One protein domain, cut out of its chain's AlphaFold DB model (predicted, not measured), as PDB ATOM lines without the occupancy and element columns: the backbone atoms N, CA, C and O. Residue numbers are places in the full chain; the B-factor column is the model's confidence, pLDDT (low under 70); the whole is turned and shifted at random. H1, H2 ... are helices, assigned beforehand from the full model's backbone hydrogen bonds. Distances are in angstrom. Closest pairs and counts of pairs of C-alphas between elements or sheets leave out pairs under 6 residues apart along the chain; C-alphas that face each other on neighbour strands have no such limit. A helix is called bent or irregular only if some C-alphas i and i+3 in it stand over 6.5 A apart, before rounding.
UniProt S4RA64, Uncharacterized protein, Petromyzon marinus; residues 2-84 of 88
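This is residues 2 to 84 of the 88 residues of an uncharacterized protein of Petromyzon marinus (UniProt S4RA64). This is a loose, open string of six short helices, with no helix touching another: H4, H5 and H6 gather near one end of the longest axis, H2 lies towards the other, and H1 and H3 lie between. A long loop, residues 9 to 31, leads from H1 out and folds back to H2, and its residues 23 to 28 stick out free. The printed part has 83 residues with helices H1 to H6 in that order and no named strand; the class is all helix, though under half of the residues, 40 of 83, are in named elements. The whole is loose, with a radius of gyration of the C-alphas of 16.1 A and spans of 45 by 33 by 29 A.

Begin with the longest helix, H6, residues 74 to 83: find C-alpha 74 at (-6.313, -27.716, -53.266) and go 14.4 A to C-alpha 83 at (-5.512, -17.506, -43.163). Before it come H5, residues 68 to 71, 5.4 A long, and H4, residues 55 to 61, 9.8 A long. Further back is H3, residues 46 to 52, 10.2 A long and irregular: C-alphas 47 and 50 are 7.0 A apart. H2, residues 32 to 36, measures 6.3 A. H1, residues 2 to 8, begins with C-alpha 2 at (-0.569, -28.423, -28.917) and is 10.0 A long.

Start again at H6, which is close to H4 but not clearly touching it; their closest C-alphas, those of Arg 59 and Leu 74, are 7.7 A apart. These two helices run the same way at a shallow tilt of 29 degrees. H5 and H6 are also close but not clearly touching, with the closest C-alphas, those of Glu 68 and Ala 77, 7.3 A apart. Moving outward, you find H1 and H4 only just apart, at 8.2 A. H3 is apart from H4, and H2 is apart from H3. In the backbone, every O i to N i+4 pair is within hydrogen-bond range in H1, H2, H4 and H6. In H3 1 of 3 such pairs is within range, beside 3 of 4 O i to N i+3 pairs, and H5 is too short for an O i to N i+4 pair.

Look to Glu 28 and Glu 67 for the two C-alphas farthest apart, 47.1 A. The printed part runs from residue 2 to residue 84 with no cut. The link from H1 to H2, 23 residues, is long; those from H3 to H4 and from H5 to H6 are tight. The mean pLDDT of the printed part is 89.9, and no printed residue is under 70; H5 has a mean of 80.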
ATOM      1  N   SER A   2      -1.141 -27.061 -29.011       88.69
ATOM      2  CA  SER A   2      -0.569 -28.423 -28.917       88.69
ATOM      3  C   SER A   2      -1.112 -29.436 -29.936       88.69
ATOM      4  O   SER A   2      -0.362 -30.278 -30.416       88.69
ATOM      5  N   ASP A   3      -2.395 -29.341 -30.306       87.12
ATOM      6  CA  ASP A   3      -2.986 -30.200 -31.347       87.12
ATOM      7  C   ASP A   3      -2.351 -29.964 -32.728       87.12
ATOM      8  O   ASP A   3      -2.157 -30.904 -33.494       87.12
ATOM      9  N   ALA A   4      -1.934 -28.727 -33.021       88.25
ATOM     10  CA  ALA A   4      -1.219 -28.419 -34.252       88.25
ATOM     11  C   ALA A   4       0.160 -29.095 -34.266       88.25
ATOM     12  O   ALA A   4       0.507 -29.727 -35.257       88.25
ATOM     13  N   PHE A   5       0.906 -29.062 -33.156       89.19
ATOM     14  CA  PHE A   5       2.185 -29.775 -33.069       89.19
ATOM     15  C   PHE A   5       2.028 -31.293 -33.187       89.19
ATOM     16  O   PHE A   5       2.854 -31.930 -33.822       89.19
ATOM     17  N   ARG A   6       0.945 -31.880 -32.660       89.69
ATOM     18  CA  ARG A   6       0.666 -33.314 -32.855       89.69
ATOM     19  C   ARG A   6       0.287 -33.675 -34.291       89.69
ATOM     20  O   ARG A   6       0.562 -34.784 -34.725       89.69
ATOM     21  N   ARG A   7      -0.398 -32.778 -35.004       88.50
ATOM     22  CA  ARG A   7      -0.890 -33.028 -36.369       88.50
ATOM     23  C   ARG A   7       0.142 -32.744 -37.458       88.50
ATOM     24  O   ARG A   7       0.153 -33.447 -38.468       88.50
ATOM     25  N   PHE A   8       0.932 -31.689 -37.275       91.00
ATOM     26  CA  PHE A   8       1.874 -31.166 -38.270       91.00
ATOM     27  C   PHE A   8       3.343 -31.359 -37.877       91.00
ATOM     28  O   PHE A   8       4.210 -31.197 -38.730       91.00
ATOM     29  N   GLY A   9       3.628 -31.669 -36.611       91.81
ATOM     30  CA  GLY A   9       4.960 -32.074 -36.174       91.81
ATOM     31  C   GLY A   9       5.261 -33.530 -36.524       91.81
ATOM     32  O   GLY A   9       4.405 -34.254 -37.029       91.81
ATOM     33  N   VAL A  10       6.497 -33.935 -36.236       92.38
ATOM     34  CA  VAL A  10       7.002 -35.292 -36.481       92.38
ATOM     35  C   VAL A  10       6.430 -36.270 -35.450       92.38
ATOM     36  O   VAL A  10       6.325 -35.941 -34.265       92.38
ATOM     37  N   ALA A  11       6.082 -37.474 -35.899       91.88
ATOM     38  CA  ALA A  11       5.681 -38.612 -35.078       91.88
ATOM     39  C   ALA A  11       6.675 -39.780 -35.219       91.88
ATOM     40  O   ALA A  11       7.363 -39.899 -36.228       91.88
ATOM     41  N   ASP A  12       6.695 -40.695 -34.244       89.94
ATOM     42  CA  ASP A  12       7.657 -41.815 -34.172       89.94
ATOM     43  C   ASP A  12       7.638 -42.772 -35.386       89.94
ATOM     44  O   ASP A  12       8.556 -43.566 -35.567       89.94
ATOM     45  N   GLY A  13       6.587 -42.727 -36.212       90.38
ATOM     46  CA  GLY A  13       6.452 -43.538 -37.427       90.38
ATOM     47  C   GLY A  13       6.796 -42.813 -38.730       90.38
ATOM     48  O   GLY A  13       6.691 -43.422 -39.796       90.38
ATOM     49  N   ASP A  14       7.154 -41.529 -38.678       91.31
ATOM     50  CA  ASP A  14       7.466 -40.764 -39.882       91.31
ATOM     51  C   ASP A  14       8.831 -41.180 -40.453       91.31
ATOM     52  O   ASP A  14       9.832 -41.280 -39.748       91.31
ATOM     53  N   THR A  15       8.873 -41.416 -41.765       92.06
ATOM     54  CA  THR A  15      10.087 -41.823 -42.503       92.06
ATOM     55  C   THR A  15      10.724 -40.675 -43.285       92.06
ATOM     56  O   THR A  15      11.822 -40.819 -43.816       92.06
ATOM     57  N   ALA A  16      10.046 -39.528 -43.343       92.31
ATOM     58  CA  ALA A  16      10.514 -38.304 -43.970       92.31
ATOM     59  C   ALA A  16      10.224 -37.122 -43.040       92.31
ATOM     60  O   ALA A  16       9.130 -37.018 -42.485       92.31
ATOM     61  N   VAL A  17      11.196 -36.222 -42.892       92.69
ATOM     62  CA  VAL A  17      11.096 -35.040 -42.027       92.69
ATOM     63  C   VAL A  17      11.403 -33.777 -42.824       92.69
ATOM     64  O   VAL A  17      12.342 -33.744 -43.618       92.69
ATOM     65  N   LEU A  18      10.610 -32.726 -42.607       92.75
ATOM     66  CA  LEU A  18      10.866 -31.396 -43.152       92.75
ATOM     67  C   LEU A  18      11.372 -30.497 -42.026       92.75
ATOM     68  O   LEU A  18      10.635 -30.210 -41.085       92.75
ATOM     69  N   VAL A  19      12.616 -30.038 -42.140       91.75
ATOM     70  CA  VAL A  19      13.201 -29.083 -41.196       91.75
ATOM     71  C   VAL A  19      13.145 -27.687 -41.802       91.75
ATOM     72  O   VAL A  19      13.622 -27.466 -42.914       91.75
ATOM     73  N   VAL A  20      12.547 -26.749 -41.070       91.25
ATOM     74  CA  VAL A  20      12.442 -25.339 -41.458       91.25
ATOM     75  C   VAL A  20      13.179 -24.512 -40.416       91.25
ATOM     76  O   VAL A  20      12.842 -24.568 -39.235       91.25
ATOM     77  N   LEU A  21      14.178 -23.752 -40.858       90.25
ATOM     78  CA  LEU A  21      14.915 -22.804 -40.027       90.25
ATOM     79  C   LEU A  21      14.490 -21.390 -40.411       90.25
ATOM     80  O   LEU A  21      14.415 -21.061 -41.595       90.25
ATOM     81  N   VAL A  22      14.188 -20.574 -39.406       90.25
ATOM     82  CA  VAL A  22      13.853 -19.161 -39.578       90.25
ATOM     83  C   VAL A  22      14.943 -18.366 -38.877       90.25
ATOM     84  O   VAL A  22      15.102 -18.483 -37.665       90.25
ATOM     85  N   GLU A  23      15.702 -17.601 -39.651       92.06
ATOM     86  CA  GLU A  23      16.802 -16.769 -39.165       92.06
ATOM     87  C   GLU A  23      16.398 -15.300 -39.257       92.06
ATOM     88  O   GLU A  23      15.831 -14.864 -40.262       92.06
ATOM     89  N   GLU A  24      16.686 -14.530 -38.210       92.50
ATOM     90  CA  GLU A  24      16.533 -13.079 -38.253       92.50
ATOM     91  C   GLU A  24      17.687 -12.450 -39.037       92.50
ATOM     92  O   GLU A  24      18.837 -12.897 -38.978       92.50
ATOM     93  N   GLU A  25      17.391 -11.388 -39.782       91.00
ATOM     94  CA  GLU A  25      18.418 -10.662 -40.518       91.00
ATOM     95  C   GLU A  25      19.456 -10.074 -39.547       91.00
ATOM     96  O   GLU A  25      19.119  -9.364 -38.603       91.00
ATOM     97  N   GLY A  26      20.735 -10.390 -39.775       87.94
ATOM     98  CA  GLY A  26      21.842  -9.970 -38.910       87.94
ATOM     99  C   GLY A  26      22.151 -10.911 -37.741       87.94
ATOM    100  O   GLY A  26      23.147 -10.686 -37.053       87.94
ATOM    101  N   ALA A  27      21.363 -11.971 -37.532       89.56
ATOM    102  CA  ALA A  27      21.713 -13.041 -36.604       89.56
ATOM    103  C   ALA A  27      22.834 -13.933 -37.170       89.56
ATOM    104  O   ALA A  27      23.065 -14.000 -38.383       89.56
ATOM    105  N   GLU A  28      23.534 -14.635 -36.278       90.00
ATOM    106  CA  GLU A  28      24.457 -15.696 -36.676       90.00
ATOM    107  C   GLU A  28      23.673 -16.808 -37.385       90.00
ATOM    108  O   GLU A  28      22.661 -17.291 -36.871       90.00
ATOM    109  N   ARG A  29      24.126 -17.189 -38.584       89.81
ATOM    110  CA  ARG A  29      23.474 -18.240 -39.366       89.81
ATOM    111  C   ARG A  29      23.748 -19.603 -38.758       89.81
ATOM    112  O   ARG A  29      24.884 -19.920 -38.409       89.81
ATOM    113  N   VAL A  30      22.717 -20.429 -38.711       89.81
ATOM    114  CA  VAL A  30      22.827 -21.828 -38.329       89.81
ATOM    115  C   VAL A  30      23.496 -22.586 -39.466       89.81
ATOM    116  O   VAL A  30      23.070 -22.524 -40.620       89.81
ATOM    117  N   ASP A  31      24.537 -23.342 -39.135       90.81
ATOM    118  CA  ASP A  31      25.154 -24.270 -40.075       90.81
ATOM    119  C   ASP A  31      24.176 -25.420 -40.388       90.81
ATOM    120  O   ASP A  31      23.832 -26.185 -39.477       90.81
ATOM    121  N   PRO A  32      23.746 -25.606 -41.650       87.31
ATOM    122  CA  PRO A  32      22.882 -26.720 -42.028       87.31
ATOM    123  C   PRO A  32      23.469 -28.088 -41.655       87.31
ATOM    124  O   PRO A  32      22.710 -28.993 -41.306       87.31
ATOM    125  N   ALA A  33      24.799 -28.239 -41.658       90.25
ATOM    126  CA  ALA A  33      25.440 -29.498 -41.287       90.25
ATOM    127  C   ALA A  33      25.212 -29.853 -39.808       90.25
ATOM    128  O   ALA A  33      25.068 -31.028 -39.465       90.25
ATOM    129  N   SER A  34      25.102 -28.847 -38.933       91.56
ATOM    130  CA  SER A  34      24.772 -29.064 -37.520       91.56
ATOM    131  C   SER A  34      23.370 -29.653 -37.343       91.56
ATOM    132  O   SER A  34      23.160 -30.500 -36.481       91.56
ATOM    133  N   VAL A  35      22.418 -29.265 -38.193       90.94
ATOM    134  CA  VAL A  35      21.041 -29.775 -38.183       90.94
ATOM    135  C   VAL A  35      20.994 -31.187 -38.759       90.94
ATOM    136  O   VAL A  35      20.368 -32.071 -38.177       90.94
ATOM    137  N   GLU A  36      21.705 -31.421 -39.862       90.56
ATOM    138  CA  GLU A  36      21.815 -32.738 -40.496       90.56
ATOM    139  C   GLU A  36      22.420 -33.785 -39.550       90.56
ATOM    140  O   GLU A  36      21.951 -34.920 -39.527       90.56
ATOM    141  N   ALA A  37      23.372 -33.402 -38.692       93.75
ATOM    142  CA  ALA A  37      23.960 -34.299 -37.692       93.75
ATOM    143  C   ALA A  37      22.943 -34.867 -36.678       93.75
ATOM    144  O   ALA A  37      23.208 -35.895 -36.056       93.75
ATOM    145  N   HIS A  38      21.781 -34.227 -36.517       92.12
ATOM    146  CA  HIS A  38      20.704 -34.687 -35.634       92.12
ATOM    147  C   HIS A  38      19.659 -35.550 -36.359       92.12
ATOM    148  O   HIS A  38      18.733 -36.053 -35.722       92.12
ATOM    149  N   VAL A  39      19.788 -35.734 -37.677       92.56
ATOM    150  CA  VAL A  39      18.845 -36.497 -38.497       92.56
ATOM    151  C   VAL A  39      19.523 -37.762 -39.005       92.56
ATOM    152  O   VAL A  39      20.406 -37.724 -39.855       92.56
ATOM    153  N   ASN A  40      19.066 -38.918 -38.523       92.44
ATOM    154  CA  ASN A  40      19.499 -40.204 -39.063       92.44
ATOM    155  C   ASN A  40      18.752 -40.509 -40.371       92.44
ATOM    156  O   ASN A  40      17.727 -41.190 -40.368       92.44
ATOM    157  N   GLY A  41      19.238 -39.964 -41.484       91.44
ATOM    158  CA  GLY A  41      18.607 -40.131 -42.788       91.44
ATOM    159  C   GLY A  41      19.411 -39.514 -43.925       91.44
ATOM    160  O   GLY A  41      20.557 -39.104 -43.756       91.44
ATOM    161  N   GLN A  42      18.794 -39.450 -45.103       91.00
ATOM    162  CA  GLN A  42      19.385 -38.825 -46.281       91.00
ATOM    163  C   GLN A  42      18.659 -37.518 -46.596       91.00
ATOM    164  O   GLN A  42      17.437 -37.492 -46.745       91.00
ATOM    165  N   ARG A  43      19.422 -36.435 -46.759       90.81
ATOM    166  CA  ARG A  43      18.887 -35.172 -47.263       90.81
ATOM    167  C   ARG A  43      18.487 -35.314 -48.729       90.81
ATOM    168  O   ARG A  43      19.281 -35.762 -49.556       90.81
ATOM    169  N   VAL A  44      17.279 -34.861 -49.047       91.62
ATOM    170  CA  VAL A  44      16.750 -34.799 -50.413       91.62
ATOM    171  C   VAL A  44      16.463 -33.347 -50.820       91.62
ATOM    172  O   VAL A  44      16.220 -32.501 -49.951       91.62
ATOM    173  N   PRO A  45      16.505 -33.015 -52.122       91.44
ATOM    174  CA  PRO A  45      16.103 -31.704 -52.618       91.44
ATOM    175  C   PRO A  45      14.649 -31.370 -52.262       91.44
ATOM    176  O   PRO A  45      13.756 -32.203 -52.398       91.44
ATOM    177  N   ALA A  46      14.374 -30.110 -51.909       87.62
ATOM    178  CA  ALA A  46      13.015 -29.660 -51.582       87.62
ATOM    179  C   ALA A  46      12.018 -29.822 -52.748       87.62
ATOM    180  O   ALA A  46      10.815 -29.936 -52.523       87.62
ATOM    181  N   GLY A  47      12.510 -29.874 -53.992       89.75
ATOM    182  CA  GLY A  47      11.690 -30.150 -55.173       89.75
ATOM    183  C   GLY A  47      11.037 -31.538 -55.169       89.75
ATOM    184  O   GLY A  47      10.025 -31.727 -55.832       89.75
ATOM    185  N   GLU A  48      11.558 -32.490 -54.392       88.56
ATOM    186  CA  GLU A  48      10.989 -33.839 -54.267       88.56
ATOM    187  C   GLU A  48       9.853 -33.918 -53.233       88.56
ATOM    188  O   GLU A  48       9.189 -34.948 -53.115       88.56
ATOM    189  N   LEU A  49       9.555 -32.824 -52.521       89.12
ATOM    190  CA  LEU A  49       8.517 -32.785 -51.486       89.12
ATOM    191  C   LEU A  49       7.144 -33.229 -52.008       89.12
ATOM    192  O   LEU A  49       6.403 -33.902 -51.295       89.12
ATOM    193  N   SER A  50       6.803 -32.897 -53.256       87.94
ATOM    194  CA  SER A  50       5.530 -33.311 -53.854       87.94
ATOM    195  C   SER A  50       5.398 -34.827 -53.993       87.94
ATOM    196  O   SER A  50       4.282 -35.332 -53.941       87.94
ATOM    197  N   ALA A  51       6.511 -35.553 -54.157       89.50
ATOM    198  CA  ALA A  51       6.513 -37.014 -54.233       89.50
ATOM    199  C   ALA A  51       6.326 -37.670 -52.853       89.50
ATOM    200  O   ALA A  51       5.850 -38.799 -52.769       89.50
ATOM    201  N   LEU A  52       6.669 -36.953 -51.780       89.81
ATOM    202  CA  LEU A  52       6.524 -37.397 -50.390       89.81
ATOM    203  C   LEU A  52       5.169 -37.001 -49.776       89.81
ATOM    204  O   LEU A  52       4.792 -37.501 -48.716       89.81
ATOM    205  N   ALA A  53       4.435 -36.085 -50.410       90.38
ATOM    206  CA  ALA A  53       3.204 -35.526 -49.867       90.38
ATOM    207  C   ALA A  53       1.992 -36.458 -50.050       90.38
ATOM    208  O   ALA A  53       1.583 -36.779 -51.165       90.38
ATOM    209  N   ASP A  54       1.322 -36.796 -48.946       92.06
ATOM    210  CA  ASP A  54       0.033 -37.493 -48.974       92.06
ATOM    211  C   ASP A  54      -1.121 -36.493 -49.167       92.06
ATOM    212  O   ASP A  54      -1.668 -35.921 -48.215       92.06
ATOM    213  N   LEU A  55      -1.520 -36.287 -50.426       91.50
ATOM    214  CA  LEU A  55      -2.613 -35.374 -50.774       91.50
ATOM    215  C   LEU A  55      -3.975 -35.807 -50.205       91.50
ATOM    216  O   LEU A  55      -4.839 -34.952 -49.985       91.50
ATOM    217  N   ALA A  56      -4.194 -37.101 -49.950       91.38
ATOM    218  CA  ALA A  56      -5.429 -37.582 -49.335       91.38
ATOM    219  C   ALA A  56      -5.477 -37.189 -47.851       91.38
ATOM    220  O   ALA A  56      -6.489 -36.658 -47.377       91.38
ATOM    221  N   ARG A  57      -4.359 -37.353 -47.134       91.62
ATOM    222  CA  ARG A  57      -4.196 -36.873 -45.756       91.62
ATOM    223  C   ARG A  57      -4.310 -35.353 -45.674       91.62
ATOM    224  O   ARG A  57      -5.013 -34.877 -44.790       91.62
ATOM    225  N   VAL A  58      -3.733 -34.589 -46.608       92.06
ATOM    226  CA  VAL A  58      -3.888 -33.118 -46.655       92.06
ATOM    227  C   VAL A  58      -5.363 -32.719 -46.764       92.06
ATOM    228  O   VAL A  58      -5.844 -31.929 -45.949       92.06
ATOM    229  N   ARG A  59      -6.115 -33.310 -47.704       92.06
ATOM    230  CA  ARG A  59      -7.561 -33.047 -47.852       92.06
ATOM    231  C   ARG A  59      -8.329 -33.354 -46.570       92.06
ATOM    232  O   ARG A  59      -9.178 -32.563 -46.170       92.06
ATOM    233  N   LYS A  60      -8.012 -34.471 -45.907       92.00
ATOM    234  CA  LYS A  60      -8.644 -34.870 -44.642       92.00
ATOM    235  C   LYS A  60      -8.313 -33.901 -43.504       92.00
ATOM    236  O   LYS A  60      -9.222 -33.477 -42.795       92.00
ATOM    237  N   THR A  61      -7.042 -33.531 -43.345       91.56
ATOM    238  CA  THR A  61      -6.565 -32.623 -42.290       91.56
ATOM    239  C   THR A  61      -7.223 -31.256 -42.392       91.56
ATOM    240  O   THR A  61      -7.720 -30.736 -41.396       91.56
ATOM    241  N   TYR A  62      -7.289 -30.708 -43.604       91.56
ATOM    242  CA  TYR A  62      -7.927 -29.422 -43.862       91.56
ATOM    243  C   TYR A  62      -9.431 -29.542 -44.127       91.56
ATOM    244  O   TYR A  62     -10.060 -28.536 -44.402       91.56
ATOM    245  N   LYS A  63     -10.043 -30.729 -44.027       91.94
ATOM    246  CA  LYS A  63     -11.486 -30.937 -44.260       91.94
ATOM    247  C   LYS A  63     -11.975 -30.355 -45.601       91.94
ATOM    248  O   LYS A  63     -13.062 -29.788 -45.667       91.94
ATOM    249  N   VAL A  64     -11.162 -30.482 -46.650       91.38
ATOM    250  CA  VAL A  64     -11.445 -29.966 -47.999       91.38
ATOM    251  C   VAL A  64     -12.492 -30.855 -48.669       91.38
ATOM    252  O   VAL A  64     -12.228 -32.036 -48.914       91.38
ATOM    253  N   ALA A  65     -13.663 -30.306 -48.996       88.38
ATOM    254  CA  ALA A  65     -14.685 -31.045 -49.732       88.38
ATOM    255  C   ALA A  65     -14.288 -31.249 -51.207       88.38
ATOM    256  O   ALA A  65     -13.595 -30.429 -51.810       88.38
ATOM    257  N   ALA A  66     -14.764 -32.335 -51.825       84.75
ATOM    258  CA  ALA A  66     -14.492 -32.615 -53.239       84.75
ATOM    259  C   ALA A  66     -15.027 -31.510 -54.172       84.75
ATOM    260  O   ALA A  66     -14.396 -31.194 -55.179       84.75
ATOM    261  N   GLU A  67     -16.154 -30.893 -53.812       83.56
ATOM    262  CA  GLU A  67     -16.766 -29.803 -54.576       83.56
ATOM    263  C   GLU A  67     -15.957 -28.500 -54.522       83.56
ATOM    264  O   GLU A  67     -15.931 -27.771 -55.511       83.56
ATOM    265  N   GLU A  68     -15.241 -28.231 -53.424       79.56
ATOM    266  CA  GLU A  68     -14.353 -27.060 -53.316       79.56
ATOM    267  C   GLU A  68     -13.238 -27.132 -54.364       79.56
ATOM    268  O   GLU A  68     -12.943 -26.152 -55.042       79.56
ATOM    269  N   VAL A  69     -12.673 -28.326 -54.569       79.62
ATOM    270  CA  VAL A  69     -11.609 -28.557 -55.564       79.62
ATOM    271  C   VAL A  69     -12.146 -28.595 -56.999       79.62
ATOM    272  O   VAL A  69     -11.382 -28.559 -57.955       79.62
ATOM    273  N   ARG A  70     -13.470 -28.636 -57.181       79.62
ATOM    274  CA  ARG A  70     -14.080 -28.449 -58.501       79.62
ATOM    275  C   ARG A  70     -14.094 -26.973 -58.911       79.62
ATOM    276  O   ARG A  70     -14.079 -26.687 -60.103       79.62
ATOM    277  N   LEU A  71     -14.166 -26.058 -57.942       79.38
ATOM    278  CA  LEU A  71     -14.278 -24.611 -58.167       79.38
ATOM    279  C   LEU A  71     -12.930 -23.876 -58.067       79.38
ATOM    280  O   LEU A  71     -12.804 -22.781 -58.605       79.38
ATOM    281  N   GLY A  72     -11.933 -24.472 -57.409       86.44
ATOM    282  CA  GLY A  72     -10.580 -23.928 -57.256       86.44
ATOM    283  C   GLY A  72      -9.539 -25.026 -57.044       86.44
ATOM    284  O   GLY A  72      -9.805 -26.202 -57.283       86.44
ATOM    285  N   THR A  73      -8.338 -24.671 -56.592       91.50
ATOM    286  CA  THR A  73      -7.280 -25.662 -56.345       91.50
ATOM    287  C   THR A  73      -7.245 -26.124 -54.886       91.50
ATOM    288  O   THR A  73      -7.762 -25.474 -53.975       91.50
ATOM    289  N   LEU A  74      -6.586 -27.262 -54.635       90.62
ATOM    290  CA  LEU A  74      -6.313 -27.716 -53.266       90.62
ATOM    291  C   LEU A  74      -5.455 -26.697 -52.496       90.62
ATOM    292  O   LEU A  74      -5.650 -26.530 -51.295       90.62
ATOM    293  N   LEU A  75      -4.533 -26.015 -53.184       92.06
ATOM    294  CA  LEU A  75      -3.687 -24.986 -52.587       92.06
ATOM    295  C   LEU A  75      -4.532 -23.818 -52.072       92.06
ATOM    296  O   LEU A  75      -4.382 -23.440 -50.913       92.06
ATOM    297  N   ASP A  76      -5.464 -23.315 -52.883       91.19
ATOM    298  CA  ASP A  76      -6.345 -22.202 -52.501       91.19
ATOM    299  C   ASP A  76      -7.155 -22.542 -51.245       91.19
ATOM    300  O   ASP A  76      -7.220 -21.758 -50.297       91.19
ATOM    301  N   ALA A  77      -7.719 -23.753 -51.200       91.69
ATOM    302  CA  ALA A  77      -8.517 -24.224 -50.073       91.69
ATOM    303  C   ALA A  77      -7.697 -24.371 -48.776       91.69
ATOM    304  O   ALA A  77      -8.223 -24.142 -47.682       91.69
ATOM    305  N   VAL A  78      -6.421 -24.759 -48.877       91.62
ATOM    306  CA  VAL A  78      -5.501 -24.859 -47.733       91.62
ATOM    307  C   VAL A  78      -5.070 -23.469 -47.262       91.62
ATOM    308  O   VAL A  78      -5.184 -23.177 -46.072       91.62
ATOM    309  N   VAL A  79      -4.642 -22.598 -48.181       92.00
ATOM    310  CA  VAL A  79      -4.220 -21.221 -47.874       92.00
ATOM    311  C   VAL A  79      -5.359 -20.445 -47.217       92.00
ATOM    312  O   VAL A  79      -5.148 -19.802 -46.189       92.00
ATOM    313  N   PHE A  80      -6.583 -20.572 -47.739       90.62
ATOM    314  CA  PHE A  80      -7.766 -19.960 -47.142       90.62
ATOM    315  C   PHE A  80      -7.974 -20.409 -45.691       90.62
ATOM    316  O   PHE A  80      -8.180 -19.570 -44.819       90.62
ATOM    317  N   ARG A  81      -7.861 -21.711 -45.396       90.25
ATOM    318  CA  ARG A  81      -8.031 -22.240 -44.029       90.25
ATOM    319  C   ARG A  81      -6.887 -21.882 -43.084       90.25
ATOM    320  O   ARG A  81      -7.115 -21.765 -41.886       90.25
ATOM    321  N   MET A  82      -5.669 -21.713 -43.595       89.81
ATOM    322  CA  MET A  82      -4.549 -21.209 -42.797       89.81
ATOM    323  C   MET A  82      -4.744 -19.734 -42.426       89.81
ATOM    324  O   MET A  82      -4.447 -19.344 -41.298       89.81
ATOM    325  N   ALA A  83      -5.252 -18.930 -43.364       89.31
ATOM    326  CA  ALA A  83      -5.512 -17.506 -43.163       89.31
ATOM    327  C   ALA A  83      -6.755 -17.251 -42.296       89.31
ATOM    328  O   ALA A  83      -6.733 -16.387 -41.419       89.31
ATOM    329  N   ALA A  84      -7.824 -18.023 -42.504       85.94
ATOM    330  CA  ALA A  84      -9.033 -18.027 -41.688       85.94
ATOM    331  C   ALA A  84      -8.759 -18.754 -40.362       85.94
ATOM    332  O   ALA A  84      -9.226 -19.866 -40.116       85.94
TER     333      ALA A  84